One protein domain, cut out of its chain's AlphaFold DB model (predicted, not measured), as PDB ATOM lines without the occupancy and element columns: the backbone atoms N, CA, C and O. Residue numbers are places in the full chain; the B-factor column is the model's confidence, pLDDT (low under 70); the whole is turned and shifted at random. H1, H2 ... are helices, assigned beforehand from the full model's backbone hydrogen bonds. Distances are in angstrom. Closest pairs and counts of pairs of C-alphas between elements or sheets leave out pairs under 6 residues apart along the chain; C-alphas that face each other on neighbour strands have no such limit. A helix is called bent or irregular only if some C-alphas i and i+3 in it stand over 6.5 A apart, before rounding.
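AT A GLANCE: This is residues 8 to 221 of the 222 residues of the protein "UPF0174 protein" of Planctomycetes bacterium SRT547 (UniProt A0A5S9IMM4). The longest helix, H10, and H8 run side by side in opposite directions at one end of a helical body whose core is H13, with H1, H3, H5, H7 and H10 packed round H13. Small H4 lies at the other end of the longest axis, while a long link, residues 173 to 184, leaves the far end of H10 and folds back to H11 beside that helix. The printed part has 214 residues with thirteen named helices, H1 to H13 in order along the chain, and no named strand; its class is all helix. It is compact and rounded, with a radius of gyration of the C-alphas of 17.4 A and spans of 50 by 44 by 35 A.

IN THESE COORDINATES: H10, residues 148 to 172, runs 35.9 A from C-alpha 148 at (-12.719, -32.700, 44.888) to C-alpha 172 at (-37.586, -33.316, 19.006). H7, residues 87 to 105, is 27.5 A long; H13, residues 203 to 220, is 25.2 A; H8, residues 108 to 124, is 24.2 A. H13 is neither bent nor irregular, but only just: C-alphas 204 and 207 are 6.2 A apart. H1, residues 8 to 18, begins at C-alpha 8 at (-19.631, -50.532, 53.709). H2 holds residues 21 to 30 and is only just irregular, with C-alphas 23 and 26 at 7.0 A. H3 holds residues 39 to 50, H4 54 to 59, H5 64 to 74, H6 79 to 84 and H9 138 to 146. H11, residues 185 to 189, and H12, residues 193 to 196, are short. H13 ends at C-alpha 220 at (-17.388, -35.292, 50.787).

HOW THE PARTS SIT: H10 touches H8 with residues 154 to 162, opposite ways at a shallow tilt of 25 degrees; the closest C-alphas, of Ile 114 and Ile 158, are 6.0 A apart. H10 touches H9 at a steep tilt of 46 degrees, closest at Leu 142 and Ala 151, C-alphas 5.1 A apart. H11 touches H10, closest at the C-alphas of Ala 163 and Val 188, 4.9 A. H10 touches H13, closest at the C-alphas of Gln 149 and Glu 219, 4.7 A, opposite ways at a shallow tilt of 32 degrees, only just short of steep. H13 is the hub, touching eight helices. H2, H3, H5, H7, H10 and H13 form a bundle, a group of helices packed together; over the whole domain the helix packing is part aligned and part crossed, with 6 of 14 touching pairs that have a tilt, those touching only at the corner or at their ends left out, at a shallow tilt. H7 touches H13 with residues 88 to 95, closest at the C-alphas of Glu 91 and Ser 214, 5.2 A. H5 touches H13 at a steep tilt of 63 degrees, the C-alphas of Val 71 and Val 207 being closest at 6.0 A. H3 touches H13, closest at the C-alphas of Gly 50 and Ile 206, 6.0 A. H1 touches H13, closest at the C-alphas of Leu 15 and Arg 217, 6.8 A. H2 and H12 each only just touch H13, with 3 pairs of C-alphas within 8 A. H5 and H6 form a helical hairpin, as do H6 and H7. H4 touches no helix; H3 is close but not clearly touching, with the C-alphas of Tyr 48 and Tyr 56 closest at 6.9 A. Every O i to N i+4 pair is within hydrogen-bond range in H1 and H3 to H10; the counts are 4 of 6 in H2, 13 of 14 in H13 and 0 of 1 in H11, where 1 of 2 O i to N i+3 pairs is within range, and H12 is too short for an i+4 pair.

THE WHOLE: The C-alphas farthest apart, of Ile 58 and Arg 128, are 54.2 A apart. The printed part has no cut. The links H8 to H9 and H10 to H11 are long. The mean pLDDT of the printed part is 76.0, and residues 52 to 61, 126 to 136 and 163 to 203 are under 70.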
ATOM      1  N   HIS A   8     -19.337 -51.330  54.903       85.69
ATOM      2  CA  HIS A   8     -19.631 -50.532  53.709       85.69
ATOM      3  C   HIS A   8     -21.063 -49.992  53.698       85.69
ATOM      4  O   HIS A   8     -21.316 -48.900  53.187       85.69
ATOM      5  N   ASN A   9     -22.005 -50.731  54.288       89.38
ATOM      6  CA  ASN A   9     -23.380 -50.266  54.452       89.38
ATOM      7  C   ASN A   9     -23.447 -49.116  55.471       89.38
ATOM      8  O   ASN A   9     -24.125 -48.116  55.232       89.38
ATOM      9  N   ARG A  10     -22.687 -49.208  56.569       88.88
ATOM     10  CA  ARG A  10     -22.534 -48.114  57.538       88.88
ATOM     11  C   ARG A  10     -21.873 -46.883  56.929       88.88
ATOM     12  O   ARG A  10     -22.361 -45.776  57.150       88.88
ATOM     13  N   ASP A  11     -20.814 -47.070  56.150       90.62
ATOM     14  CA  ASP A  11     -20.120 -45.976  55.466       90.62
ATOM     15  C   ASP A  11     -21.060 -45.252  54.498       90.62
ATOM     16  O   ASP A  11     -21.033 -44.025  54.393       90.62
ATOM     17  N   LEU A  12     -21.940 -45.989  53.812       91.94
ATOM     18  CA  LEU A  12     -22.972 -45.401  52.959       91.94
ATOM     19  C   LEU A  12     -23.993 -44.584  53.766       91.94
ATOM     20  O   LEU A  12     -24.311 -43.457  53.383       91.94
ATOM     21  N   VAL A  13     -24.479 -45.114  54.894       92.88
ATOM     22  CA  VAL A  13     -25.383 -44.377  55.797       92.88
ATOM     23  C   VAL A  13     -24.715 -43.093  56.294       92.88
ATOM     24  O   VAL A  13     -25.338 -42.030  56.273       92.88
ATOM     25  N   TYR A  14     -23.448 -43.165  56.711       92.50
ATOM     26  CA  TYR A  14     -22.680 -42.003  57.157       92.50
ATOM     27  C   TYR A  14     -22.524 -40.963  56.042       92.50
ATOM     28  O   TYR A  14     -22.809 -39.783  56.257       92.50
ATOM     29  N   LEU A  15     -22.158 -41.401  54.834       92.94
ATOM     30  CA  LEU A  15     -22.044 -40.531  53.667       92.94
ATOM     31  C   LEU A  15     -23.360 -39.796  53.385       92.94
ATOM     32  O   LEU A  15     -23.366 -38.582  53.179       92.94
ATOM     33  N   TYR A  16     -24.486 -40.509  53.408       93.81
ATOM     34  CA  TYR A  16     -25.796 -39.910  53.173       93.81
ATOM     35  C   TYR A  16     -26.199 -38.941  54.286       93.81
ATOM     36  O   TYR A  16     -26.715 -37.869  53.976       93.81
ATOM     37  N   LYS A  17     -25.896 -39.245  55.553       92.56
ATOM     38  CA  LYS A  17     -26.111 -38.317  56.679       92.56
ATOM     39  C   LYS A  17     -25.283 -37.037  56.556       92.56
ATOM     40  O   LYS A  17     -25.775 -35.967  56.899       92.56
ATOM     41  N   LYS A  18     -24.046 -37.142  56.063       91.25
ATOM     42  CA  LYS A  18     -23.148 -36.002  55.807       91.25
ATOM     43  C   LYS A  18     -23.599 -35.171  54.601       91.25
ATOM     44  O   LYS A  18     -23.314 -33.977  54.524       91.25
ATOM     45  N   SER A  19     -24.291 -35.798  53.653       87.81
ATOM     46  CA  SER A  19     -24.848 -35.137  52.475       87.81
ATOM     47  C   SER A  19     -26.097 -34.301  52.805       87.81
ATOM     48  O   SER A  19     -26.654 -34.379  53.896       87.81
ATOM     49  N   ASN A  20     -26.567 -33.485  51.857       84.00
ATOM     50  CA  ASN A  20     -27.794 -32.708  52.045       84.00
ATOM     51  C   ASN A  20     -29.035 -33.438  51.489       84.00
ATOM     52  O   ASN A  20     -28.961 -34.153  50.488       84.00
ATOM     53  N   LYS A  21     -30.206 -33.208  52.106       79.50
ATOM     54  CA  LYS A  21     -31.480 -33.833  51.691       79.50
ATOM     55  C   LYS A  21     -31.839 -33.557  50.227       79.50
ATOM     56  O   LYS A  21     -32.399 -34.422  49.563       79.50
ATOM     57  N   GLN A  22     -31.482 -32.382  49.706       81.31
ATOM     58  CA  GLN A  22     -31.768 -32.011  48.320       81.31
ATOM     59  C   GLN A  22     -31.057 -32.929  47.312       81.31
ATOM     60  O   GLN A  22     -31.652 -33.284  46.298       81.31
ATOM     61  N   LYS A  23     -29.819 -33.352  47.600       82.12
ATOM     62  CA  LYS A  23     -29.059 -34.303  46.772       82.12
ATOM     63  C   LYS A  23     -29.630 -35.715  46.841       82.12
ATOM     64  O   LYS A  23     -29.624 -36.416  45.837       82.12
ATOM     65  N   LEU A  24     -30.157 -36.116  47.998       88.69
ATOM     66  CA  LEU A  24     -30.747 -37.445  48.182       88.69
ATOM     67  C   LEU A  24     -32.169 -37.561  47.627       88.69
ATOM     68  O   LEU A  24     -32.649 -38.674  47.424       88.69
ATOM     69  N   ARG A  25     -32.858 -36.442  47.374       87.00
ATOM     70  CA  ARG A  25     -34.273 -36.413  46.974       87.00
ATOM     71  C   ARG A  25     -34.589 -37.335  45.795       87.00
ATOM     72  O   ARG A  25     -35.615 -38.011  45.799       87.00
ATOM     73  N   GLU A  26     -33.716 -37.376  44.795       82.62
ATOM     74  CA  GLU A  26     -33.919 -38.219  43.614       82.62
ATOM     75  C   GLU A  26     -33.651 -39.703  43.905       82.62
ATOM     76  O   GLU A  26     -34.377 -40.557  43.393       82.62
ATOM     77  N   ILE A  27     -32.709 -40.019  44.803       88.50
ATOM     78  CA  ILE A  27     -32.487 -41.385  45.306       88.50
ATOM     79  C   ILE A  27     -33.736 -41.870  46.057       88.50
ATOM     80  O   ILE A  27     -34.249 -42.950  45.761       88.50
ATOM     81  N   TYR A  28     -34.292 -41.046  46.953       90.31
ATOM     82  CA  TYR A  28     -35.544 -41.339  47.665       90.31
ATOM     83  C   TYR A  28     -36.691 -41.664  46.695       90.31
ATOM     84  O   TYR A  28     -37.297 -42.736  46.779       90.31
ATOM     85  N   LYS A  29     -36.938 -40.788  45.710       88.06
ATOM     86  CA  LYS A  29     -37.983 -40.996  44.693       88.06
ATOM     87  C   LYS A  29     -37.773 -42.277  43.885       88.06
ATOM     88  O   LYS A  29     -38.720 -43.037  43.690       88.06
ATOM     89  N   ARG A  30     -36.543 -42.538  43.425       85.81
ATOM     90  CA  ARG A  30     -36.196 -43.708  42.596       85.81
ATOM     91  C   ARG A  30     -36.474 -45.029  43.307       85.81
ATOM     92  O   ARG A  30     -36.952 -45.980  42.684       85.81
ATOM     93  N   HIS A  31     -36.218 -45.055  44.610       86.69
ATOM     94  CA  HIS A  31     -36.450 -46.209  45.472       86.69
ATOM     95  C   HIS A  31     -37.840 -46.216  46.122       86.69
ATOM     96  O   HIS A  31     -38.139 -47.108  46.908       86.69
ATOM     97  N   LYS A  32     -38.723 -45.274  45.752       89.50
ATOM     98  CA  LYS A  32     -40.090 -45.144  46.284       89.50
ATOM     99  C   LYS A  32     -40.131 -45.035  47.817       89.50
ATOM    100  O   LYS A  32     -41.074 -45.502  48.451       89.50
ATOM    101  N   ILE A  33     -39.119 -44.399  48.404       92.19
ATOM    102  CA  ILE A  33     -39.049 -44.110  49.836       92.19
ATOM    103  C   ILE A  33     -39.426 -42.645  50.053       92.19
ATOM    104  O   ILE A  33     -38.970 -41.762  49.328       92.19
ATOM    105  N   GLN A  34     -40.269 -42.381  51.051       88.25
ATOM    106  CA  GLN A  34     -40.603 -41.013  51.448       88.25
ATOM    107  C   GLN A  34     -39.371 -40.341  52.072       88.25
ATOM    108  O   GLN A  34     -38.662 -40.958  52.862       88.25
ATOM    109  N   ASP A  35     -39.132 -39.073  51.751       85.19
ATOM    110  CA  ASP A  35     -37.990 -38.279  52.238       85.19
ATOM    111  C   ASP A  35     -38.009 -38.001  53.755       85.19
ATOM    112  O   ASP A  35     -36.995 -37.606  54.337       85.19
ATOM    113  N   SER A  36     -39.152 -38.236  54.405       86.25
ATOM    114  CA  SER A  36     -39.321 -38.244  55.861       86.25
ATOM    115  C   SER A  36     -38.720 -39.477  56.542       86.25
ATOM    116  O   SER A  36     -38.484 -39.452  57.749       86.25
ATOM    117  N   GLN A  37     -38.478 -40.560  55.797       90.50
ATOM    118  CA  GLN A  37     -37.993 -41.817  56.359       90.50
ATOM    119  C   GLN A  37     -36.493 -41.756  56.695       90.50
ATOM    120  O   GLN A  37     -35.732 -41.064  56.005       90.50
ATOM    121  N   PRO A  38     -36.040 -42.528  57.704       91.56
ATOM    122  CA  PRO A  38     -34.626 -42.620  58.062       91.56
ATOM    123  C   PRO A  38     -33.736 -43.028  56.882       91.56
ATOM    124  O   PRO A  38     -34.147 -43.788  56.001       91.56
ATOM    125  N   ILE A  39     -32.491 -42.551  56.886       92.50
ATOM    126  CA  ILE A  39     -31.493 -42.846  55.842       92.50
ATOM    127  C   ILE A  39     -31.172 -44.342  55.794       92.50
ATOM    128  O   ILE A  39     -30.945 -44.892  54.721       92.50
ATOM    129  N   GLU A  40     -31.204 -45.012  56.938       91.56
ATOM    130  CA  GLU A  40     -31.028 -46.453  57.073       91.56
ATOM    131  C   GLU A  40     -32.044 -47.205  56.209       91.56
ATOM    132  O   GLU A  40     -31.662 -48.074  55.432       91.56
ATOM    133  N   LYS A  41     -33.315 -46.784  56.242       91.06
ATOM    134  CA  LYS A  41     -34.379 -47.373  55.422       91.06
ATOM    135  C   LYS A  41     -34.166 -47.126  53.929       91.06
ATOM    136  O   LYS A  41     -34.481 -47.983  53.106       91.06
ATOM    137  N   LEU A  42     -33.616 -45.966  53.563       92.50
ATOM    138  CA  LEU A  42     -33.223 -45.705  52.179       92.50
ATOM    139  C   LEU A  42     -32.106 -46.662  51.736       92.50
ATOM    140  O   LEU A  42     -32.201 -47.248  50.660       92.50
ATOM    141  N   VAL A  43     -31.069 -46.833  52.557       91.88
ATOM    142  CA  VAL A  43     -29.947 -47.739  52.270       91.88
ATOM    143  C   VAL A  43     -30.415 -49.190  52.172       91.88
ATOM    144  O   VAL A  43     -30.067 -49.863  51.206       91.88
ATOM    145  N   GLU A  44     -31.263 -49.651  53.090       88.62
ATOM    146  CA  GLU A  44     -31.898 -50.974  53.018       88.62
ATOM    147  C   GLU A  44     -32.620 -51.182  51.686       88.62
ATOM    148  O   GLU A  44     -32.401 -52.191  51.014       88.62
ATOM    149  N   GLN A  45     -33.420 -50.202  51.255       89.19
ATOM    150  CA  GLN A  45     -34.151 -50.301  49.995       89.19
ATOM    151  C   GLN A  45     -33.226 -50.312  48.771       89.19
ATOM    152  O   GLN A  45     -33.493 -51.036  47.812       89.19
ATOM    153  N   ILE A  46     -32.136 -49.536  48.782       89.69
ATOM    154  CA  ILE A  46     -31.130 -49.546  47.706       89.69
ATOM    155  C   ILE A  46     -30.509 -50.939  47.573       89.69
ATOM    156  O   ILE A  46     -30.409 -51.479  46.470       89.69
ATOM    157  N   LEU A  47     -30.105 -51.521  48.702       87.75
ATOM    158  CA  LEU A  47     -29.482 -52.840  48.761       87.75
ATOM    159  C   LEU A  47     -30.466 -53.939  48.336       87.75
ATOM    160  O   LEU A  47     -30.101 -54.831  47.565       87.75
ATOM    161  N   TYR A  48     -31.727 -53.832  48.760       84.56
ATOM    162  CA  TYR A  48     -32.805 -54.719  48.335       84.56
ATOM    163  C   TYR A  48     -33.030 -54.648  46.817       84.56
ATOM    164  O   TYR A  48     -32.960 -55.673  46.137       84.56
ATOM    165  N   ASP A  49     -33.195 -53.448  46.254       83.12
ATOM    166  CA  ASP A  49     -33.404 -53.252  44.813       83.12
ATOM    167  C   ASP A  49     -32.223 -53.792  43.972       83.12
ATOM    168  O   ASP A  49     -32.421 -54.253  42.847       83.12
ATOM    169  N   GLY A  50     -30.998 -53.774  44.513       76.50
ATOM    170  CA  GLY A  50     -29.778 -54.254  43.848       76.50
ATOM    171  C   GLY A  50     -29.495 -55.747  43.946       76.50
ATOM    172  O   GLY A  50     -28.603 -56.271  43.274       76.50
ATOM    173  N   SER A  51     -30.264 -56.454  44.763       71.69
ATOM    174  CA  SER A  51     -30.110 -57.888  45.002       71.69
ATOM    175  C   SER A  51     -30.985 -58.768  44.093       71.69
ATOM    176  O   SER A  51     -30.956 -59.994  44.216       71.69
ATOM    177  N   ASN A  52     -31.750 -58.164  43.167       64.38
ATOM    178  CA  ASN A  52     -32.791 -58.804  42.342       64.38
ATOM    179  C   ASN A  52     -33.886 -59.535  43.153       64.38
ATOM    180  O   ASN A  52     -34.576 -60.391  42.602       64.38
ATOM    181  N   GLY A  53     -34.039 -59.258  44.452       50.84
ATOM    182  CA  GLY A  53     -34.912 -60.018  45.355       50.84
ATOM    183  C   GLY A  53     -34.369 -61.422  45.665       50.84
ATOM    184  O   GLY A  53     -34.197 -61.764  46.825       50.84
ATOM    185  N   ILE A  54     -34.001 -62.213  44.654       36.56
ATOM    186  CA  ILE A  54     -33.551 -63.611  44.789       36.56
ATOM    187  C   ILE A  54     -32.181 -63.721  45.486       36.56
ATOM    188  O   ILE A  54     -31.968 -64.613  46.302       36.56
ATOM    189  N   GLY A  55     -31.247 -62.799  45.222       44.38
ATOM    190  CA  GLY A  55     -29.914 -62.831  45.834       44.38
ATOM    191  C   GLY A  55     -29.922 -62.526  47.336       44.38
ATOM    192  O   GLY A  55     -29.148 -63.119  48.079       44.38
ATOM    193  N   TYR A  56     -30.829 -61.653  47.784       49.66
ATOM    194  CA  TYR A  56     -30.999 -61.295  49.197       49.66
ATOM    195  C   TYR A  56     -31.586 -62.443  50.023       49.66
ATOM    196  O   TYR A  56     -31.164 -62.661  51.156       49.66
ATOM    197  N   TRP A  57     -32.513 -63.207  49.434       36.94
ATOM    198  CA  TRP A  57     -33.122 -64.381  50.065       36.94
ATOM    199  C   TRP A  57     -32.177 -65.592  50.153       36.94
ATOM    200  O   TRP A  57     -32.295 -66.362  51.099       36.94
ATOM    201  N   ILE A  58     -31.241 -65.765  49.207       34.06
ATOM    202  CA  ILE A  58     -30.346 -66.942  49.158       34.06
ATOM    203  C   ILE A  58     -29.009 -66.708  49.884       34.06
ATOM    204  O   ILE A  58     -28.500 -67.626  50.518       34.06
ATOM    205  N   TRP A  59     -28.429 -65.504  49.813       40.09
ATOM    206  CA  TRP A  59     -27.041 -65.259  50.250       40.09
ATOM    207  C   TRP A  59     -26.908 -64.326  51.464       40.09
ATOM    208  O   TRP A  59     -25.794 -64.027  51.889       40.09
ATOM    209  N   GLY A  60     -28.022 -63.875  52.051       46.88
ATOM    210  CA  GLY A  60     -27.996 -62.906  53.146       46.88
ATOM    211  C   GLY A  60     -27.660 -61.483  52.680       46.88
ATOM    212  O   GLY A  60     -27.470 -61.219  51.495       46.88
ATOM    213  N   ALA A  61     -27.685 -60.543  53.630       52.81
ATOM    214  CA  ALA A  61     -27.790 -59.102  53.397       52.81
ATOM    215  C   ALA A  61     -26.861 -58.568  52.295       52.81
ATOM    216  O   ALA A  61     -25.641 -58.708  52.356       52.81
ATOM    217  N   ALA A  62     -27.458 -57.889  51.314       70.00
ATOM    218  CA  ALA A  62     -26.714 -57.248  50.244       70.00
ATOM    219  C   ALA A  62     -25.743 -56.193  50.810       70.00
ATOM    220  O   ALA A  62     -26.087 -55.389  51.680       70.00
ATOM    221  N   ASN A  63     -24.514 -56.226  50.309       82.31
ATOM    222  CA  ASN A  63     -23.428 -55.325  50.670       82.31
ATOM    223  C   ASN A  63     -23.288 -54.235  49.601       82.31
ATOM    224  O   ASN A  63     -23.356 -54.514  48.399       82.31
ATOM    225  N   TYR A  64     -23.067 -52.990  50.024       88.81
ATOM    226  CA  TYR A  64     -22.828 -51.886  49.107       88.81
ATOM    227  C   TYR A  64     -21.581 -52.100  48.234       88.81
ATOM    228  O   TYR A  64     -21.626 -51.792  47.045       88.81
ATOM    229  N   LEU A  65     -20.503 -52.697  48.758       88.56
ATOM    230  CA  LEU A  65     -19.335 -53.049  47.936       88.56
ATOM    231  C   LEU A  65     -19.727 -53.990  46.790       88.56
ATOM    232  O   LEU A  65     -19.386 -53.720  45.639       88.56
ATOM    233  N   ASP A  66     -20.496 -55.043  47.072       85.25
ATOM    234  CA  ASP A  66     -20.946 -55.989  46.046       85.25
ATOM    235  C   ASP A  66     -21.816 -55.292  44.995       85.25
ATOM    236  O   ASP A  66     -21.724 -55.585  43.802       85.25
ATOM    237  N   LEU A  67     -22.658 -54.345  45.424       86.94
ATOM    238  CA  LEU A  67     -23.483 -53.531  44.534       86.94
ATOM    239  C   LEU A  67     -22.616 -52.706  43.573       86.94
ATOM    240  O   LEU A  67     -22.831 -52.734  42.359       86.94
ATOM    241  N   VAL A  68     -21.612 -52.013  44.109       89.50
ATOM    242  CA  VAL A  68     -20.666 -51.197  43.340       89.50
ATOM    243  C   VAL A  68     -19.850 -52.071  42.382       89.50
ATOM    244  O   VAL A  68     -19.726 -51.737  41.203       89.50
ATOM    245  N   GLN A  69     -19.357 -53.227  42.833       88.06
ATOM    246  CA  GLN A  69     -18.623 -54.182  41.995       88.06
ATOM    247  C   GLN A  69     -19.487 -54.760  40.865       88.06
ATOM    248  O   GLN A  69     -19.003 -54.916  39.737       88.06
ATOM    249  N   LYS A  70     -20.771 -55.043  41.130       83.38
ATOM    250  CA  LYS A  70     -21.739 -55.461  40.104       83.38
ATOM    251  C   LYS A  70     -21.933 -54.369  39.060       83.38
ATOM    252  O   LYS A  70     -21.814 -54.660  37.872       83.38
ATOM    253  N   VAL A  71     -22.163 -53.121  39.474       84.38
ATOM    254  CA  VAL A  71     -22.289 -51.987  38.541       84.38
ATOM    255  C   VAL A  71     -21.014 -51.812  37.712       84.38
ATOM    256  O   VAL A  71     -21.092 -51.733  36.488       84.38
ATOM    257  N   ALA A  72     -19.838 -51.842  38.340       86.44
ATOM    258  CA  ALA A  72     -18.560 -51.734  37.638       86.44
ATOM    259  C   ALA A  72     -18.358 -52.858  36.605       86.44
ATOM    260  O   ALA A  72     -17.932 -52.601  35.477       86.44
ATOM    261  N   SER A  73     -18.713 -54.096  36.965       84.38
ATOM    262  CA  SER A  73     -18.634 -55.253  36.066       84.38
ATOM    263  C   SER A  73     -19.549 -55.085  34.854       84.38
ATOM    264  O   SER A  73     -19.138 -55.348  33.725       84.38
ATOM    265  N   GLN A  74     -20.770 -54.596  35.074       78.88
ATOM    266  CA  GLN A  74     -21.729 -54.326  34.004       78.88
ATOM    267  C   GLN A  74     -21.258 -53.203  33.069       78.88
ATOM    268  O   GLN A  74     -21.410 -53.298  31.854       78.88
ATOM    269  N   MET A  75     -20.591 -52.182  33.611       79.44
ATOM    270  CA  MET A  75     -19.946 -51.119  32.830       79.44
ATOM    271  C   MET A  75     -18.638 -51.564  32.149       79.44
ATOM    272  O   MET A  75     -17.925 -50.737  31.572       79.44
ATOM    273  N   LYS A  76     -18.313 -52.864  32.198       85.12
ATOM    274  CA  LYS A  76     -17.115 -53.470  31.599       85.12
ATOM    275  C   LYS A  76     -15.814 -52.835  32.104       85.12
ATOM    276  O   LYS A  76     -14.837 -52.727  31.360       85.12
ATOM    277  N   ILE A  77     -15.793 -52.398  33.364       87.12
ATOM    278  CA  ILE A  77     -14.564 -51.967  34.036       87.12
ATOM    279  C   ILE A  77     -13.684 -53.201  34.264       87.12
ATOM    280  O   ILE A  77     -14.181 -54.309  34.482       87.12
ATOM    281  N   LYS A  78     -12.362 -53.032  34.158       88.75
ATOM    282  CA  LYS A  78     -11.424 -54.154  34.235       88.75
ATOM    283  C   LYS A  78     -11.502 -54.861  35.598       88.75
ATOM    284  O   LYS A  78     -11.652 -54.223  36.639       88.75
ATOM    285  N   LYS A  79     -11.394 -56.194  35.593       86.06
ATOM    286  CA  LYS A  79     -11.583 -57.035  36.791       86.06
ATOM    287  C   LYS A  79     -10.536 -56.791  37.882       86.06
ATOM    288  O   LYS A  79     -10.859 -56.946  39.054       86.06
ATOM    289  N   ASP A  80      -9.312 -56.431  37.506       87.38
ATOM    290  CA  ASP A  80      -8.246 -56.031  38.429       87.38
ATOM    291  C   ASP A  80      -8.666 -54.802  39.238       87.38
ATOM    292  O   ASP A  80      -8.581 -54.833  40.461       87.38
ATOM    293  N   VAL A  81      -9.251 -53.788  38.590       84.38
ATOM    294  CA  VAL A  81      -9.784 -52.605  39.282       84.38
ATOM    295  C   VAL A  81     -10.863 -53.003  40.293       84.38
ATOM    296  O   VAL A  81     -10.841 -52.547  41.427       84.38
ATOM    297  N   ILE A  82     -11.776 -53.896  39.915       85.06
ATOM    298  CA  ILE A  82     -12.928 -54.287  40.745       85.06
ATOM    299  C   ILE A  82     -12.515 -55.097  41.984       85.06
ATOM    300  O   ILE A  82     -13.118 -54.945  43.045       85.06
ATOM    301  N   LYS A  83     -11.515 -55.979  41.855       80.69
ATOM    302  CA  LYS A  83     -11.157 -56.950  42.903       80.69
ATOM    303  C   LYS A  83     -10.159 -56.433  43.935       80.69
ATOM    304  O   LYS A  83     -10.163 -56.937  45.052       80.69
ATOM    305  N   THR A  84      -9.282 -55.500  43.567       78.69
ATOM    306  CA  THR A  84      -8.146 -55.102  44.420       78.69
ATOM    307  C   THR A  84      -8.295 -53.720  45.041       78.69
ATOM    308  O   THR A  84      -7.480 -53.338  45.877       78.69
ATOM    309  N   ASN A  85      -9.310 -52.953  44.639       85.69
ATOM    310  CA  ASN A  85      -9.452 -51.561  45.041       85.69
ATOM    311  C   ASN A  85     -10.564 -51.345  46.071       85.69
ATOM    312  O   ASN A  85     -11.504 -52.129  46.189       85.69
ATOM    313  N   SER A  86     -10.467 -50.224  46.790       89.06
ATOM    314  CA  SER A  86     -11.504 -49.758  47.711       89.06
ATOM    315  C   SER A  86     -12.783 -49.338  46.980       89.06
ATOM    316  O   SER A  86     -12.752 -48.997  45.794       89.06
ATOM    317  N   VAL A  87     -13.904 -49.274  47.713       90.69
ATOM    318  CA  VAL A  87     -15.194 -48.764  47.205       90.69
ATOM    319  C   VAL A  87     -15.011 -47.413  46.510       90.69
ATOM    320  O   VAL A  87     -15.416 -47.266  45.360       90.69
ATOM    321  N   LEU A  88     -14.308 -46.469  47.149       89.94
ATOM    322  CA  LEU A  88     -14.015 -45.148  46.587       89.94
ATOM    323  C   LEU A  88     -13.329 -45.231  45.214       89.94
ATOM    324  O   LEU A  88     -13.659 -44.482  44.296       89.94
ATOM    325  N   LYS A  89     -12.346 -46.119  45.063       89.88
ATOM    326  CA  LYS A  89     -11.584 -46.262  43.818       89.88
ATOM    327  C   LYS A  89     -12.412 -46.897  42.706       89.88
ATOM    328  O   LYS A  89     -12.299 -46.475  41.555       89.88
ATOM    329  N   ILE A  90     -13.282 -47.848  43.039       91.44
ATOM    330  CA  ILE A  90     -14.218 -48.435  42.073       91.44
ATOM    331  C   ILE A  90     -15.259 -47.387  41.643       91.44
ATOM    332  O   ILE A  90     -15.530 -47.241  40.453       91.44
ATOM    333  N   GLU A  91     -15.782 -46.597  42.583       91.94
ATOM    334  CA  GLU A  91     -16.695 -45.480  42.312       91.94
ATOM    335  C   GLU A  91     -16.059 -44.403  41.413       91.94
ATOM    336  O   GLU A  91     -16.698 -43.924  40.473       91.94
ATOM    337  N   GLN A  92     -14.783 -44.064  41.633       89.94
ATOM    338  CA  GLN A  92     -14.020 -43.170  40.749       89.94
ATOM    339  C   GLN A  92     -13.888 -43.748  39.336       89.94
ATOM    340  O   GLN A  92     -14.126 -43.030  38.366       89.94
ATOM    341  N   ALA A  93     -13.584 -45.042  39.208       90.00
ATOM    342  CA  ALA A  93     -13.500 -45.709  37.908       90.00
ATOM    343  C   ALA A  93     -14.849 -45.720  37.165       90.00
ATOM    344  O   ALA A  93     -14.880 -45.547  35.946       90.00
ATOM    345  N   ILE A  94     -15.966 -45.871  37.887       88.06
ATOM    346  CA  ILE A  94     -17.329 -45.738  37.342       88.06
ATOM    347  C   ILE A  94     -17.549 -44.332  36.775       88.06
ATOM    348  O   ILE A  94     -17.998 -44.189  35.634       88.06
ATOM    349  N   LEU A  95     -17.196 -43.292  37.537       87.12
ATOM    350  CA  LEU A  95     -17.331 -41.907  37.088       87.12
ATOM    351  C   LEU A  95     -16.421 -41.593  35.891       87.12
ATOM    352  O   LEU A  95     -16.858 -40.905  34.967       87.12
ATOM    353  N   ASP A  96     -15.191 -42.112  35.874       86.31
ATOM    354  CA  ASP A  96     -14.252 -41.954  34.757       86.31
ATOM    355  C   ASP A  96     -14.787 -42.616  33.487       86.31
ATOM    356  O   ASP A  96     -14.840 -41.987  32.428       86.31
ATOM    357  N   LYS A  97     -15.258 -43.862  33.600       84.94
ATOM    358  CA  LYS A  97     -15.842 -44.620  32.489       84.94
ATOM    359  C   LYS A  97     -17.047 -43.899  31.888       84.94
ATOM    360  O   LYS A  97     -17.117 -43.732  30.672       84.94
ATOM    361  N   MET A  98     -17.959 -43.436  32.738       81.44
ATOM    362  CA  MET A  98     -19.136 -42.671  32.325       81.44
ATOM    363  C   MET A  98     -18.752 -41.347  31.654       81.44
ATOM    364  O   MET A  98     -19.260 -41.019  30.583       81.44
ATOM    365  N   SER A  99     -17.831 -40.594  32.258       79.50
ATOM    366  CA  SER A  99     -17.374 -39.311  31.712       79.50
ATOM    367  C   SER A  99     -16.718 -39.493  30.346       79.50
ATOM    368  O   SER A  99     -16.973 -38.723  29.421       79.50
ATOM    369  N   HIS A 100     -15.909 -40.540  30.193       80.00
ATOM    370  CA  HIS A 100     -15.277 -40.890  28.930       80.00
ATOM    371  C   HIS A 100     -16.302 -41.227  27.840       80.00
ATOM    372  O   HIS A 100     -16.220 -40.701  26.730       80.00
ATOM    373  N   GLU A 101     -17.289 -42.062  28.161       77.81
ATOM    374  CA  GLU A 101     -18.372 -42.433  27.246       77.81
ATOM    375  C   GLU A 101     -19.153 -41.213  26.747       77.81
ATOM    376  O   GLU A 101     -19.429 -41.078  25.552       77.81
ATOM    377  N   ILE A 102     -19.428 -40.280  27.651       75.56
ATOM    378  CA  ILE A 102     -20.105 -39.024  27.348       75.56
ATOM    379  C   ILE A 102     -19.260 -38.123  26.445       75.56
ATOM    380  O   ILE A 102     -19.770 -37.593  25.459       75.56
ATOM    381  N   LEU A 103     -17.961 -37.983  26.724       76.50
ATOM    382  CA  LEU A 103     -17.052 -37.194  25.887       76.50
ATOM    383  C   LEU A 103     -16.899 -37.774  24.478       76.50
ATOM    384  O   LEU A 103     -16.844 -37.014  23.508       76.50
ATOM    385  N   GLN A 104     -16.848 -39.103  24.349       78.56
ATOM    386  CA  GLN A 104     -16.724 -39.753  23.046       78.56
ATOM    387  C   GLN A 104     -17.916 -39.440  22.139       78.56
ATOM    388  O   GLN A 104     -17.713 -39.109  20.969       78.56
ATOM    389  N   LYS A 105     -19.141 -39.504  22.674       74.31
ATOM    390  CA  LYS A 105     -20.365 -39.328  21.873       74.31
ATOM    391  C   LYS A 105     -20.910 -37.902  21.845       74.31
ATOM    392  O   LYS A 105     -21.880 -37.650  21.138       74.31
ATOM    393  N   ALA A 106     -20.286 -36.975  22.568       74.62
ATOM    394  CA  ALA A 106     -20.613 -35.559  22.488       74.62
ATOM    395  C   ALA A 106     -20.433 -35.039  21.050       74.62
ATOM    396  O   ALA A 106     -19.362 -35.193  20.451       74.62
ATOM    397  N   SER A 107     -21.468 -34.383  20.522       79.69
ATOM    398  CA  SER A 107     -21.437 -33.664  19.247       79.69
ATOM    399  C   SER A 107     -20.432 -32.506  19.278       79.69
ATOM    400  O   SER A 107     -19.992 -32.086  20.354       79.69
ATOM    401  N   PRO A 108     -20.089 -31.911  18.122       83.19
ATOM    402  CA  PRO A 108     -19.246 -30.720  18.079       83.19
ATOM    403  C   PRO A 108     -19.760 -29.572  18.964       83.19
ATOM    404  O   PRO A 108     -18.964 -28.937  19.658       83.19
ATOM    405  N   GLU A 109     -21.076 -29.321  19.011       81.69
ATOM    406  CA  GLU A 109     -21.638 -28.285  19.891       81.69
ATOM    407  C   GLU A 109     -21.530 -28.658  21.374       81.69
ATOM    408  O   GLU A 109     -21.287 -27.794  22.215       81.69
ATOM    409  N   GLU A 110     -21.723 -29.932  21.722       80.12
ATOM    410  CA  GLU A 110     -21.591 -30.424  23.100       80.12
ATOM    411  C   GLU A 110     -20.138 -30.354  23.573       80.12
ATOM    412  O   GLU A 110     -19.878 -29.886  24.678       80.12
ATOM    413  N   ARG A 111     -19.175 -30.702  22.714       80.88
ATOM    414  CA  ARG A 111     -17.740 -30.553  23.004       80.88
ATOM    415  C   ARG A 111     -17.350 -29.096  23.245       80.88
ATOM    416  O   ARG A 111     -16.615 -28.822  24.193       80.88
ATOM    417  N   ARG A 112     -17.876 -28.154  22.451       83.12
ATOM    418  CA  ARG A 112     -17.674 -26.707  22.673       83.12
ATOM    419  C   ARG A 112     -18.243 -26.255  24.016       83.12
ATOM    420  O   ARG A 112     -17.601 -25.495  24.734       83.12
ATOM    421  N   ASP A 113     -19.421 -26.743  24.390       83.12
ATOM    422  CA  ASP A 113     -20.032 -26.449  25.687       83.12
ATOM    423  C   ASP A 113     -19.198 -26.961  26.862       83.12
ATOM    424  O   ASP A 113     -18.982 -26.228  27.829       83.12
ATOM    425  N   ILE A 114     -18.701 -28.194  26.760       82.31
ATOM    426  CA  ILE A 114     -17.798 -28.788  27.749       82.31
ATOM    427  C   ILE A 114     -16.534 -27.936  27.859       82.31
ATOM    428  O   ILE A 114     -16.173 -27.522  28.958       82.31
ATOM    429  N   GLN A 115     -15.907 -27.589  26.733       82.88
ATOM    430  CA  GLN A 115     -14.721 -26.732  26.719       82.88
ATOM    431  C   GLN A 115     -15.001 -25.369  27.365       82.88
ATOM    432  O   GLN A 115     -14.201 -24.889  28.163       82.88
ATOM    433  N   ASN A 116     -16.166 -24.774  27.107       84.81
ATOM    434  CA  ASN A 116     -16.580 -23.523  27.735       84.81
ATOM    435  C   ASN A 116     -16.769 -23.655  29.253       84.81
ATOM    436  O   ASN A 116     -16.382 -22.742  29.986       84.81
ATOM    437  N   ILE A 117     -17.336 -24.763  29.745       84.00
ATOM    438  CA  ILE A 117     -17.421 -25.051  31.188       84.00
ATOM    439  C   ILE A 117     -16.013 -25.120  31.789       84.00
ATOM    440  O   ILE A 117     -15.739 -24.457  32.789       84.00
ATOM    441  N   LEU A 118     -15.108 -25.866  31.154       82.69
ATOM    442  CA  LEU A 118     -13.732 -26.053  31.621       82.69
ATOM    443  C   LEU A 118     -12.928 -24.749  31.623       82.69
ATOM    444  O   LEU A 118     -12.237 -24.454  32.596       82.69
ATOM    445  N   LEU A 119     -13.057 -23.929  30.577       81.25
ATOM    446  CA  LEU A 119     -12.421 -22.614  30.492       81.25
ATOM    447  C   LEU A 119     -12.947 -21.666  31.573       81.25
ATOM    448  O   LEU A 119     -12.164 -20.978  32.228       81.25
ATOM    449  N   LYS A 120     -14.268 -21.639  31.793       82.88
ATOM    450  CA  LYS A 120     -14.874 -20.843  32.869       82.88
ATOM    451  C   LYS A 120     -14.393 -21.305  34.240       82.88
ATOM    452  O   LYS A 120     -14.083 -20.460  35.075       82.88
ATOM    453  N   ALA A 121     -14.289 -22.613  34.461       78.50
ATOM    454  CA  ALA A 121     -13.764 -23.167  35.701       78.50
ATOM    455  C   ALA A 121     -12.284 -22.806  35.905       78.50
ATOM    456  O   ALA A 121     -11.934 -22.283  36.957       78.50
ATOM    457  N   SER A 122     -11.434 -22.990  34.892       75.44
ATOM    458  CA  SER A 122     -10.009 -22.633  34.953       75.44
ATOM    459  C   SER A 122      -9.807 -21.150  35.300       75.44
ATOM    460  O   SER A 122      -9.052 -20.838  36.221       75.44
ATOM    461  N   LYS A 123     -10.575 -20.244  34.669       79.19
ATOM    462  CA  LYS A 123     -10.567 -18.806  34.992       79.19
ATOM    463  C   LYS A 123     -11.060 -18.516  36.412       79.19
ATOM    464  O   LYS A 123     -10.405 -17.785  37.148       79.19
ATOM    465  N   LYS A 124     -12.205 -19.088  36.804       79.19
ATOM    466  CA  LYS A 124     -12.831 -18.853  38.116       79.19
ATOM    467  C   LYS A 124     -11.948 -19.328  39.270       79.19
ATOM    468  O   LYS A 124     -11.867 -18.652  40.288       79.19
ATOM    469  N   TYR A 125     -11.290 -20.471  39.101       74.00
ATOM    470  CA  TYR A 125     -10.489 -21.110  40.145       74.00
ATOM    471  C   TYR A 125      -8.982 -20.851  39.998       74.00
ATOM    472  O   TYR A 125      -8.193 -21.490  40.684       74.00
ATOM    473  N   LYS A 126      -8.577 -19.906  39.130       66.81
ATOM    474  CA  LYS A 126      -7.174 -19.522  38.875       66.81
ATOM    475  C   LYS A 126      -6.245 -20.727  38.660       66.81
ATOM    476  O   LYS A 126      -5.092 -20.718  39.091       66.81
ATOM    477  N   SER A 127      -6.746 -21.769  37.994       62.97
ATOM    478  CA  SER A 127      -5.921 -22.922  37.636       62.97
ATOM    479  C   SER A 127      -4.815 -22.452  36.694       62.97
ATOM    480  O   SER A 127      -5.105 -21.842  35.665       62.97
ATOM    481  N   ARG A 128      -3.548 -22.734  37.032       54.09
ATOM    482  CA  ARG A 128      -2.387 -22.363  36.198       54.09
ATOM    483  C   ARG A 128      -2.365 -23.094  34.851       54.09
ATOM    484  O   ARG A 128      -1.687 -22.646  33.936       54.09
ATOM    485  N   SER A 129      -3.110 -24.191  34.724       57.59
ATOM    486  CA  SER A 129      -3.256 -24.976  33.498       57.59
ATOM    487  C   SER A 129      -4.681 -24.899  32.943       57.59
ATOM    488  O   SER A 129      -5.674 -24.826  33.686       57.59
ATOM    489  N   SER A 130      -4.789 -24.939  31.612       61.19
ATOM    490  CA  SER A 130      -6.049 -25.236  30.939       61.19
ATOM    491  C   SER A 130      -6.474 -26.657  31.312       61.19
ATOM    492  O   SER A 130      -5.688 -27.600  31.228       61.19
ATOM    493  N   ILE A 131      -7.721 -26.821  31.757       65.81
ATOM    494  CA  ILE A 131      -8.258 -28.154  32.031       65.81
ATOM    495  C   ILE A 131      -8.531 -28.810  30.677       65.81
ATOM    496  O   ILE A 131      -9.499 -28.466  29.999       65.81
ATOM    497  N   ILE A 132      -7.662 -29.736  30.282       66.50
ATOM    498  CA  ILE A 132      -7.838 -30.563  29.092       66.50
ATOM    499  C   ILE A 132      -8.304 -31.932  29.568       66.50
ATOM    500  O   ILE A 132      -7.576 -32.643  30.258       66.50
ATOM    501  N   LEU A 133      -9.534 -32.300  29.212       67.44
ATOM    502  CA  LEU A 133     -10.032 -33.645  29.473       67.44
ATOM    503  C   LEU A 133      -9.450 -34.585  28.422       67.44
ATOM    504  O   LEU A 133      -9.846 -34.546  27.258       67.44
ATOM    505  N   THR A 134      -8.492 -35.411  28.828       61.59
ATOM    506  CA  THR A 134      -8.015 -36.523  28.008       61.59
ATOM    507  C   THR A 134      -8.905 -37.744  28.221       61.59
ATOM    508  O   THR A 134      -9.623 -37.867  29.214       61.59
ATOM    509  N   SER A 135      -8.874 -38.664  27.263       55.53
ATOM    510  CA  SER A 135      -9.701 -39.871  27.233       55.53
ATOM    511  C   SER A 135      -9.509 -40.817  28.429       55.53
ATOM    512  O   SER A 135     -10.339 -41.698  28.609       55.53
ATOM    513  N   GLY A 136      -8.455 -40.677  29.236       58.00
ATOM    514  CA  GLY A 136      -8.081 -41.695  30.223       58.00
ATOM    515  C   GLY A 136      -8.708 -41.556  31.612       58.00
ATOM    516  O   GLY A 136      -9.110 -42.561  32.192       58.00
ATOM    517  N   SER A 137      -8.738 -40.349  32.192       73.75
ATOM    518  CA  SER A 137      -9.014 -40.187  33.636       73.75
ATOM    519  C   SER A 137      -9.591 -38.810  33.981       73.75
ATOM    520  O   SER A 137      -9.020 -38.059  34.771       73.75
ATOM    521  N   VAL A 138     -10.720 -38.466  33.355       80.38
ATOM    522  CA  VAL A 138     -11.431 -37.179  33.500       80.38
ATOM    523  C   VAL A 138     -11.571 -36.747  34.962       80.38
ATOM    524  O   VAL A 138     -11.240 -35.617  35.314       80.38
ATOM    525  N   VAL A 139     -12.046 -37.644  35.820       83.56
ATOM    526  CA  VAL A 139     -12.310 -37.400  37.238       83.56
ATOM    527  C   VAL A 139     -11.003 -37.155  37.974       83.56
ATOM    528  O   VAL A 139     -10.885 -36.168  38.697       83.56
ATOM    529  N   THR A 140      -9.994 -37.996  37.747       83.44
ATOM    530  CA  THR A 140      -8.678 -37.855  38.387       83.44
ATOM    531  C   THR A 140      -7.997 -36.542  37.991       83.44
ATOM    532  O   THR A 140      -7.496 -35.831  38.864       83.44
ATOM    533  N   THR A 141      -8.037 -36.171  36.708       83.19
ATOM    534  CA  THR A 141      -7.506 -34.894  36.207       83.19
ATOM    535  C   THR A 141      -8.234 -33.700  36.821       83.19
ATOM    536  O   THR A 141      -7.603 -32.714  37.199       83.19
ATOM    537  N   LEU A 142      -9.560 -33.768  36.960       83.94
ATOM    538  CA  LEU A 142     -10.323 -32.697  37.600       83.94
ATOM    539  C   LEU A 142      -9.986 -32.580  39.088       83.94
ATOM    540  O   LEU A 142      -9.737 -31.473  39.563       83.94
ATOM    541  N   ILE A 143      -9.907 -33.697  39.817       84.81
ATOM    542  CA  ILE A 143      -9.528 -33.691  41.237       84.81
ATOM    543  C   ILE A 143      -8.151 -33.052  41.426       84.81
ATOM    544  O   ILE A 143      -8.005 -32.200  42.299       84.81
ATOM    545  N   SER A 144      -7.151 -33.439  40.628       82.38
ATOM    546  CA  SER A 144      -5.789 -32.914  40.773       82.38
ATOM    547  C   SER A 144      -5.672 -31.437  40.397       82.38
ATOM    548  O   SER A 144      -4.824 -30.739  40.944       82.38
ATOM    549  N   THR A 145      -6.528 -30.950  39.495       81.25
ATOM    550  CA  THR A 145      -6.444 -29.573  38.989       81.25
ATOM    551  C   THR A 145      -7.229 -28.577  39.839       81.25
ATOM    552  O   THR A 145      -6.772 -27.456  40.050       81.25
ATOM    553  N   VAL A 146      -8.423 -28.951  40.312       81.81
ATOM    554  CA  VAL A 146      -9.346 -28.018  40.988       81.81
ATOM    555  C   VAL A 146      -9.822 -28.494  42.363       81.81
ATOM    556  O   VAL A 146     -10.584 -27.795  43.030       81.81
ATOM    557  N   GLY A 147      -9.383 -29.671  42.806       85.12
ATOM    558  CA  GLY A 147      -9.851 -30.290  44.040       85.12
ATOM    559  C   GLY A 147     -11.209 -30.982  43.892       85.12
ATOM    560  O   GLY A 147     -11.957 -30.782  42.934       85.12
ATOM    561  N   ARG A 148     -11.541 -31.815  44.881       85.81
ATOM    562  CA  ARG A 148     -12.719 -32.700  44.888       85.81
ATOM    563  C   ARG A 148     -14.052 -31.969  44.721       85.81
ATOM    564  O   ARG A 148     -14.826 -32.298  43.830       85.81
ATOM    565  N   GLN A 149     -14.298 -30.945  45.537       83.88
ATOM    566  CA  GLN A 149     -15.576 -30.229  45.536       83.88
ATOM    567  C   GLN A 149     -15.852 -29.543  44.192       83.88
ATOM    568  O   GLN A 149     -16.956 -29.626  43.651       83.88
ATOM    569  N   VAL A 150     -14.837 -28.886  43.625       84.00
ATOM    570  CA  VAL A 150     -14.964 -28.216  42.329       84.00
ATOM    571  C   VAL A 150     -15.056 -29.240  41.197       84.00
ATOM    572  O   VAL A 150     -15.868 -29.060  40.290       84.00
ATOM    573  N   ALA A 151     -14.296 -30.339  41.266       86.00
ATOM    574  CA  ALA A 151     -14.397 -31.438  40.310       86.00
ATOM    575  C   ALA A 151     -15.828 -31.993  40.245       86.00
ATOM    576  O   ALA A 151     -16.376 -32.105  39.150       86.00
ATOM    577  N   THR A 152     -16.473 -32.236  41.393       85.06
ATOM    578  CA  THR A 152     -17.874 -32.682  41.438       85.06
ATOM    579  C   THR A 152     -18.811 -31.691  40.749       85.06
ATOM    580  O   THR A 152     -19.647 -32.106  39.950       85.06
ATOM    581  N   GLN A 153     -18.658 -30.383  40.989       84.56
ATOM    582  CA  GLN A 153     -19.487 -29.362  40.332       84.56
ATOM    583  C   GLN A 153     -19.291 -29.345  38.813       84.56
ATOM    584  O   GLN A 153     -20.264 -29.229  38.070       84.56
ATOM    585  N   ILE A 154     -18.045 -29.457  38.344       83.88
ATOM    586  CA  ILE A 154     -17.732 -29.491  36.910       83.88
ATOM    587  C   ILE A 154     -18.343 -30.736  36.270       83.88
ATOM    588  O   ILE A 154     -19.021 -30.612  35.249       83.88
ATOM    589  N   ILE A 155     -18.161 -31.910  36.882       83.44
ATOM    590  CA  ILE A 155     -18.740 -33.166  36.395       83.44
ATOM    591  C   ILE A 155     -20.261 -33.025  36.337       83.44
ATOM    592  O   ILE A 155     -20.840 -33.195  35.271       83.44
ATOM    593  N   GLN A 156     -20.919 -32.607  37.421       80.94
ATOM    594  CA  GLN A 156     -22.371 -32.413  37.443       80.94
ATOM    595  C   GLN A 156     -22.856 -31.441  36.359       80.94
ATOM    596  O   GLN A 156     -23.860 -31.717  35.704       80.94
ATOM    597  N   GLN A 157     -22.152 -30.332  36.119       81.81
ATOM    598  CA  GLN A 157     -22.509 -29.382  35.060       81.81
ATOM    599  C   GLN A 157     -22.378 -29.991  33.662       81.81
ATOM    600  O   GLN A 157     -23.292 -29.837  32.852       81.81
ATOM    601  N   ILE A 158     -21.274 -30.691  33.384       79.38
ATOM    602  CA  ILE A 158     -21.053 -31.398  32.115       79.38
ATOM    603  C   ILE A 158     -22.177 -32.412  31.891       79.38
ATOM    604  O   ILE A 158     -22.847 -32.371  30.857       79.38
ATOM    605  N   MET A 159     -22.437 -33.248  32.898       75.56
ATOM    606  CA  MET A 159     -23.491 -34.260  32.872       75.56
ATOM    607  C   MET A 159     -24.855 -33.627  32.597       75.56
ATOM    608  O   MET A 159     -25.535 -34.041  31.669       75.56
ATOM    609  N   THR A 160     -25.227 -32.576  33.336       74.56
ATOM    610  CA  THR A 160     -26.527 -31.890  33.205       74.56
ATOM    611  C   THR A 160     -26.723 -31.260  31.828       74.56
ATOM    612  O   THR A 160     -27.817 -31.309  31.269       74.56
ATOM    613  N   ARG A 161     -25.679 -30.649  31.257       74.31
ATOM    614  CA  ARG A 161     -25.794 -29.989  29.950       74.31
ATOM    615  C   ARG A 161     -25.958 -30.975  28.811       74.31
ATOM    616  O   ARG A 161     -26.807 -30.773  27.945       74.31
ATOM    617  N   ILE A 162     -25.146 -32.026  28.813       71.19
ATOM    618  CA  ILE A 162     -25.215 -33.065  27.782       71.19
ATOM    619  C   ILE A 162     -26.526 -33.826  27.928       71.19
ATOM    620  O   ILE A 162     -27.201 -34.096  26.939       71.19
ATOM    621  N   ALA A 163     -26.945 -34.047  29.173       68.06
ATOM    622  CA  ALA A 163     -28.244 -34.584  29.495       68.06
ATOM    623  C   ALA A 163     -29.389 -33.778  28.850       68.06
ATOM    624  O   ALA A 163     -30.171 -34.282  28.045       68.06
ATOM    625  N   ALA A 164     -29.472 -32.483  29.142       68.19
ATOM    626  CA  ALA A 164     -30.533 -31.641  28.598       68.19
ATOM    627  C   ALA A 164     -30.578 -31.663  27.057       68.19
ATOM    628  O   ALA A 164     -31.659 -31.723  26.470       68.19
ATOM    629  N   ARG A 165     -29.416 -31.670  26.391       69.88
ATOM    630  CA  ARG A 165     -29.328 -31.693  24.922       69.88
ATOM    631  C   ARG A 165     -29.706 -33.035  24.314       69.88
ATOM    632  O   ARG A 165     -30.407 -33.055  23.305       69.88
ATOM    633  N   PHE A 166     -29.292 -34.144  24.921       66.94
ATOM    634  CA  PHE A 166     -29.690 -35.469  24.453       66.94
ATOM    635  C   PHE A 166     -31.208 -35.655  24.565       66.94
ATOM    636  O   PHE A 166     -31.853 -36.053  23.596       66.94
ATOM    637  N   ALA A 167     -31.790 -35.271  25.707       65.00
ATOM    638  CA  ALA A 167     -33.236 -35.288  25.903       65.00
ATOM    639  C   ALA A 167     -33.956 -34.393  24.881       65.00
ATOM    640  O   ALA A 167     -34.931 -34.825  24.274       65.00
ATOM    641  N   ALA A 168     -33.446 -33.184  24.624       66.88
ATOM    642  CA  ALA A 168     -34.004 -32.284  23.616       66.88
ATOM    643  C   ALA A 168     -33.994 -32.890  22.207       66.88
ATOM    644  O   ALA A 168     -34.999 -32.812  21.508       66.88
ATOM    645  N   ARG A 169     -32.894 -33.535  21.799       67.69
ATOM    646  CA  ARG A 169     -32.791 -34.205  20.490       67.69
ATOM    647  C   ARG A 169     -33.775 -35.361  20.363       67.69
ATOM    648  O   ARG A 169     -34.420 -35.503  19.331       67.69
ATOM    649  N   GLU A 170     -33.882 -36.187  21.395       63.31
ATOM    650  CA  GLU A 170     -34.723 -37.382  21.361       63.31
ATOM    651  C   GLU A 170     -36.219 -37.046  21.440       63.31
ATOM    652  O   GLU A 170     -37.033 -37.695  20.789       63.31
ATOM    653  N   LEU A 171     -36.583 -35.983  22.162       64.19
ATOM    654  CA  LEU A 171     -37.946 -35.449  22.192       64.19
ATOM    655  C   LEU A 171     -38.314 -34.722  20.893       64.19
ATOM    656  O   LEU A 171     -39.417 -34.922  20.388       64.19
ATOM    657  N   ALA A 172     -37.382 -33.962  20.303       65.69
ATOM    658  CA  ALA A 172     -37.586 -33.316  19.006       65.69
ATOM    659  C   ALA A 172     -37.879 -34.341  17.899       65.69
ATOM    660  O   ALA A 172     -38.807 -34.149  17.118       65.69
ATOM    661  N   LYS A 173     -37.170 -35.479  17.882       65.94
ATOM    662  CA  LYS A 173     -37.465 -36.599  16.967       65.94
ATOM    663  C   LYS A 173     -38.865 -37.190  17.151       65.94
ATOM    664  O   LYS A 173     -39.391 -37.796  16.227       65.94
ATOM    665  N   ARG A 174     -39.452 -37.045  18.341       61.47
ATOM    666  CA  ARG A 174     -40.778 -37.567  18.704       61.47
ATOM    667  C   ARG A 174     -41.878 -36.503  18.631       61.47
ATOM    668  O   ARG A 174     -43.000 -36.784  19.035       61.47
ATOM    669  N   GLY A 175     -41.568 -35.292  18.157       53.88
ATOM    670  CA  GLY A 175     -42.527 -34.187  18.059       53.88
ATOM    671  C   GLY A 175     -43.004 -33.633  19.408       53.88
ATOM    672  O   GLY A 175     -44.020 -32.949  19.454       53.88
ATOM    673  N   ALA A 176     -42.298 -33.920  20.507       53.59
ATOM    674  CA  ALA A 176     -42.680 -33.494  21.852       53.59
ATOM    675  C   ALA A 176     -41.846 -32.290  22.320       53.59
ATOM    676  O   ALA A 176     -40.618 -32.283  22.208       53.59
ATOM    677  N   THR A 177     -42.499 -31.269  22.881       47.41
ATOM    678  CA  THR A 177     -41.843 -30.081  23.451       47.41
ATOM    679  C   THR A 177     -41.436 -30.332  24.906       47.41
ATOM    680  O   THR A 177     -42.190 -30.917  25.682       47.41
ATOM    681  N   ILE A 178     -40.241 -29.880  25.301       49.31
ATOM    682  CA  ILE A 178     -39.775 -29.973  26.691       49.31
ATOM    683  C   ILE A 178     -40.620 -29.049  27.579       49.31
ATOM    684  O   ILE A 178     -40.550 -27.830  27.447       49.31
ATOM    685  N   VAL A 179     -41.331 -29.624  28.552       40.53
ATOM    686  CA  VAL A 179     -41.665 -28.910  29.792       40.53
ATOM    687  C   VAL A 179     -40.382 -28.887  30.621       40.53
ATOM    688  O   VAL A 179     -39.852 -29.933  30.986       40.53
ATOM    689  N   THR A 180     -39.843 -27.694  30.863       40.06
ATOM    690  CA  THR A 180     -38.554 -27.393  31.516       40.06
ATOM    691  C   THR A 180     -38.499 -27.742  33.008       40.06
ATOM    692  O   THR A 180     -37.773 -27.123  33.785       40.06
ATOM    693  N   THR A 181     -39.233 -28.762  33.441       38.00
ATOM    694  CA  THR A 181     -39.093 -29.317  34.782       38.00
ATOM    695  C   THR A 181     -37.777 -30.074  34.814       38.00
ATOM    696  O   THR A 181     -37.623 -31.035  34.068       38.00
ATOM    697  N   ALA A 182     -36.832 -29.601  35.634       40.84
ATOM    698  CA  ALA A 182     -35.518 -30.186  35.890       40.84
ATOM    699  C   ALA A 182     -35.510 -31.705  35.666       40.84
ATOM    700  O   ALA A 182     -35.890 -32.473  36.550       40.84
ATOM    701  N   ILE A 183     -35.121 -32.128  34.459       45.38
ATOM    702  CA  ILE A 183     -34.969 -33.543  34.150       45.38
ATOM    703  C   ILE A 183     -33.862 -34.003  35.094       45.38
ATOM    704  O   ILE A 183     -32.767 -33.431  35.027       45.38
ATOM    705  N   PRO A 184     -34.124 -34.955  36.011       51.38
ATOM    706  CA  PRO A 184     -33.097 -35.441  36.914       51.38
ATOM    707  C   PRO A 184     -31.869 -35.791  36.081       51.38
ATOM    708  O   PRO A 184     -31.995 -36.484  35.072       51.38
ATOM    709  N   ILE A 185     -30.699 -35.281  36.470       50.50
ATOM    710  CA  ILE A 185     -29.424 -35.427  35.737       50.50
ATOM    711  C   ILE A 185     -29.204 -36.892  35.320       50.50
ATOM    712  O   ILE A 185     -28.704 -37.196  34.240       50.50
ATOM    713  N   ILE A 186     -29.682 -37.806  36.160       48.72
ATOM    714  CA  ILE A 186     -29.600 -39.249  35.999       48.72
ATOM    715  C   ILE A 186     -30.648 -39.874  35.076       48.72
ATOM    716  O   ILE A 186     -30.374 -40.909  34.467       48.72
ATOM    717  N   ASN A 187     -31.805 -39.240  34.879       50.03
ATOM    718  CA  ASN A 187     -32.772 -39.697  33.884       50.03
ATOM    719  C   ASN A 187     -32.228 -39.561  32.467       50.03
ATOM    720  O   ASN A 187     -32.725 -40.242  31.582       50.03
ATOM    721  N   VAL A 188     -31.198 -38.743  32.241       50.44
ATOM    722  CA  VAL A 188     -30.539 -38.700  30.936       50.44
ATOM    723  C   VAL A 188     -29.325 -39.616  30.832       50.44
ATOM    724  O   VAL A 188     -29.030 -40.097  29.744       50.44
ATOM    725  N   ILE A 189     -28.705 -39.998  31.949       50.75
ATOM    726  CA  ILE A 189     -27.805 -41.161  31.943       50.75
ATOM    727  C   ILE A 189     -28.584 -42.425  31.537       50.75
ATOM    728  O   ILE A 189     -28.054 -43.259  30.808       50.75
ATOM    729  N   MET A 190     -29.871 -42.535  31.900       51.41
ATOM    730  CA  MET A 190     -30.740 -43.600  31.370       51.41
ATOM    731  C   MET A 190     -30.922 -43.553  29.843       51.41
ATOM    732  O   MET A 190     -31.232 -44.581  29.249       51.41
ATOM    733  N   TRP A 191     -30.743 -42.387  29.215       45.91
ATOM    734  CA  TRP A 191     -30.824 -42.206  27.763       45.91
ATOM    735  C   TRP A 191     -29.468 -42.343  27.058       45.91
ATOM    736  O   TRP A 191     -29.432 -42.575  25.849       45.91
ATOM    737  N   SER A 192     -28.350 -42.265  27.786       48.97
ATOM    738  CA  SER A 192     -27.095 -42.830  27.294       48.97
ATOM    739  C   SER A 192     -27.179 -44.364  27.288       48.97
ATOM    740  O   SER A 192     -27.725 -44.991  28.193       48.97
ATOM    741  N   TRP A 193     -26.627 -44.976  26.243       52.53
ATOM    742  CA  TRP A 193     -26.615 -46.423  25.964       52.53
ATOM    743  C   TRP A 193     -26.090 -47.294  27.121       52.53
ATOM    744  O   TRP A 193     -26.366 -48.488  27.150       52.53
ATOM    745  N   THR A 194     -25.391 -46.718  28.105       52.41
ATOM    746  CA  THR A 194     -24.842 -47.432  29.262       52.41
ATOM    747  C   THR A 194     -25.920 -48.105  30.119       52.41
ATOM    748  O   THR A 194     -25.615 -49.091  30.764       52.41
ATOM    749  N   VAL A 195     -27.178 -47.643  30.131       48.34
ATOM    750  CA  VAL A 195     -28.266 -48.305  30.895       48.34
ATOM    751  C   VAL A 195     -29.169 -49.173  30.011       48.34
ATOM    752  O   VAL A 195     -29.742 -50.145  30.495       48.34
ATOM    753  N   ILE A 196     -29.296 -48.844  28.722       46.81
ATOM    754  CA  ILE A 196     -30.180 -49.563  27.789       46.81
ATOM    755  C   ILE A 196     -29.621 -50.957  27.474       46.81
ATOM    756  O   ILE A 196     -30.388 -51.919  27.459       46.81
ATOM    757  N   ASP A 197     -28.299 -51.073  27.323       52.12
ATOM    758  CA  ASP A 197     -27.622 -52.358  27.091       52.12
ATOM    759  C   ASP A 197     -27.384 -53.150  28.390       52.12
ATOM    760  O   ASP A 197     -26.977 -54.314  28.355       52.12
ATOM    761  N   LEU A 198     -27.619 -52.531  29.554       55.56
ATOM    762  CA  LEU A 198     -27.412 -53.167  30.847       55.56
ATOM    763  C   LEU A 198     -28.612 -54.057  31.194       55.56
ATOM    764  O   LEU A 198     -29.727 -53.595  31.444       55.56
ATOM    765  N   ALA A 199     -28.360 -55.362  31.188       53.88
ATOM    766  CA  ALA A 199     -29.349 -56.412  31.359       53.88
ATOM    767  C   ALA A 199     -30.176 -56.253  32.651       53.88
ATOM    768  O   ALA A 199     -29.676 -56.481  33.746       53.88
ATOM    769  N   GLY A 200     -31.471 -55.945  32.519       58.25
ATOM    770  CA  GLY A 200     -32.489 -56.141  33.560       58.25
ATOM    771  C   GLY A 200     -33.104 -54.854  34.152       58.25
ATOM    772  O   GLY A 200     -32.392 -53.887  34.422       58.25
ATOM    773  N   PRO A 201     -34.427 -54.830  34.441       65.62
ATOM    774  CA  PRO A 201     -35.120 -53.674  35.032       65.62
ATOM    775  C   PRO A 201     -34.513 -53.146  36.342       65.62
ATOM    776  O   PRO A 201     -34.600 -51.949  36.612       65.62
ATOM    777  N   ALA A 202     -33.878 -54.009  37.143       65.75
ATOM    778  CA  ALA A 202     -33.242 -53.628  38.405       65.75
ATOM    779  C   ALA A 202     -32.060 -52.659  38.201       65.75
ATOM    780  O   ALA A 202     -31.936 -51.663  38.916       65.75
ATOM    781  N   TYR A 203     -31.243 -52.865  37.162       69.94
ATOM    782  CA  TYR A 203     -30.074 -52.018  36.898       69.94
ATOM    783  C   TYR A 203     -30.440 -50.592  36.477       69.94
ATOM    784  O   TYR A 203     -29.654 -49.673  36.707       69.94
ATOM    785  N   ARG A 204     -31.668 -50.372  35.981       71.56
ATOM    786  CA  ARG A 204     -32.196 -49.030  35.676       71.56
ATOM    787  C   ARG A 204     -32.366 -48.158  36.916       71.56
ATOM    788  O   ARG A 204     -32.371 -46.939  36.798       71.56
ATOM    789  N   LYS A 205     -32.499 -48.763  38.098       77.50
ATOM    790  CA  LYS A 205     -32.497 -48.033  39.371       77.50
ATOM    791  C   LYS A 205     -31.103 -47.944  39.980       77.50
ATOM    792  O   LYS A 205     -30.738 -46.922  40.543       77.50
ATOM    793  N   ILE A 206     -30.332 -49.018  39.876       83.50
ATOM    794  CA  ILE A 206     -29.112 -49.186  40.666       83.50
ATOM    795  C   ILE A 206     -27.914 -48.462  40.078       83.50
ATOM    796  O   ILE A 206     -27.203 -47.792  40.818       83.50
ATOM    797  N   VAL A 207     -27.702 -48.549  38.764       81.88
ATOM    798  CA  VAL A 207     -26.619 -47.806  38.104       81.88
ATOM    799  C   VAL A 207     -26.702 -46.310  38.391       81.88
ATOM    800  O   VAL A 207     -25.700 -45.756  38.849       81.88
ATOM    801  N   PRO A 208     -27.858 -45.642  38.198       80.94
ATOM    802  CA  PRO A 208     -27.939 -44.232  38.527       80.94
ATOM    803  C   PRO A 208     -27.706 -43.969  40.013       80.94
ATOM    804  O   PRO A 208     -26.975 -43.041  40.332       80.94
ATOM    805  N   THR A 209     -28.239 -44.797  40.916       87.62
ATOM    806  CA  THR A 209     -27.978 -44.644  42.354       87.62
ATOM    807  C   THR A 209     -26.487 -44.721  42.676       87.62
ATOM    808  O   THR A 209     -25.991 -43.832  43.353       87.62
ATOM    809  N   VAL A 210     -25.748 -45.701  42.145       89.06
ATOM    810  CA  VAL A 210     -24.297 -45.809  42.381       89.06
ATOM    811  C   VAL A 210     -23.550 -44.601  41.816       89.06
ATOM    812  O   VAL A 210     -22.685 -44.068  42.494       89.06
ATOM    813  N   ILE A 211     -23.904 -44.104  40.627       86.94
ATOM    814  CA  ILE A 211     -23.282 -42.896  40.054       86.94
ATOM    815  C   ILE A 211     -23.533 -41.661  40.935       86.94
ATOM    816  O   ILE A 211     -22.611 -40.885  41.190       86.94
ATOM    817  N   GLU A 212     -24.771 -41.470  41.399       87.81
ATOM    818  CA  GLU A 212     -25.149 -40.377  42.305       87.81
ATOM    819  C   GLU A 212     -24.361 -40.472  43.619       87.81
ATOM    820  O   GLU A 212     -23.787 -39.479  44.069       87.81
ATOM    821  N   THR A 213     -24.249 -41.675  44.182       91.69
ATOM    822  CA  THR A 213     -23.446 -41.934  45.380       91.69
ATOM    823  C   THR A 213     -21.969 -41.655  45.153       91.69
ATOM    824  O   THR A 213     -21.366 -40.975  45.978       91.69
ATOM    825  N   SER A 214     -21.399 -42.076  44.021       91.00
ATOM    826  CA  SER A 214     -20.012 -41.776  43.659       91.00
ATOM    827  C   SER A 214     -19.759 -40.269  43.589       91.00
ATOM    828  O   SER A 214     -18.713 -39.802  44.031       91.00
ATOM    829  N   LEU A 215     -20.706 -39.478  43.061       88.56
ATOM    830  CA  LEU A 215     -20.597 -38.013  43.031       88.56
ATOM    831  C   LEU A 215     -20.657 -37.403  44.437       88.56
ATOM    832  O   LEU A 215     -19.889 -36.487  44.738       88.56
ATOM    833  N   ILE A 216     -21.552 -37.908  45.292       90.81
ATOM    834  CA  ILE A 216     -21.652 -37.484  46.694       90.81
ATOM    835  C   ILE A 216     -20.344 -37.824  47.429       90.81
ATOM    836  O   ILE A 216     -19.764 -36.950  48.071       90.81
ATOM    837  N   ARG A 217     -19.822 -39.048  47.287       91.44
ATOM    838  CA  ARG A 217     -18.556 -39.467  47.909       91.44
ATOM    839  C   ARG A 217     -17.367 -38.680  47.379       91.44
ATOM    840  O   ARG A 217     -16.509 -38.271  48.155       91.44
ATOM    841  N   LEU A 218     -17.335 -38.397  46.078       88.50
ATOM    842  CA  LEU A 218     -16.300 -37.560  45.485       88.50
ATOM    843  C   LEU A 218     -16.246 -36.182  46.152       88.50
ATOM    844  O   LEU A 218     -15.157 -35.686  46.416       88.50
ATOM    845  N   GLU A 219     -17.400 -35.584  46.452       85.75
ATOM    846  CA  GLU A 219     -17.480 -34.266  47.081       85.75
ATOM    847  C   GLU A 219     -17.092 -34.268  48.563       85.75
ATOM    848  O   GLU A 219     -16.371 -33.372  48.999       85.75
ATOM    849  N   PHE A 220     -17.558 -35.258  49.330       84.00
ATOM    850  CA  PHE A 220     -17.388 -35.292  50.787       84.00
ATOM    851  C   PHE A 220     -16.170 -36.091  51.273       84.00
ATOM    852  O   PHE A 220     -15.829 -35.979  52.454       84.00
ATOM    853  N   GLY A 221     -15.512 -36.841  50.387       73.12
ATOM    854  CA  GLY A 221     -14.436 -37.772  50.729       73.12
ATOM    855  C   GLY A 221     -14.922 -39.036  51.445       73.12
ATOM    856  O   GLY A 221     -16.121 -39.202  51.665       73.12
TER     857      GLY A 221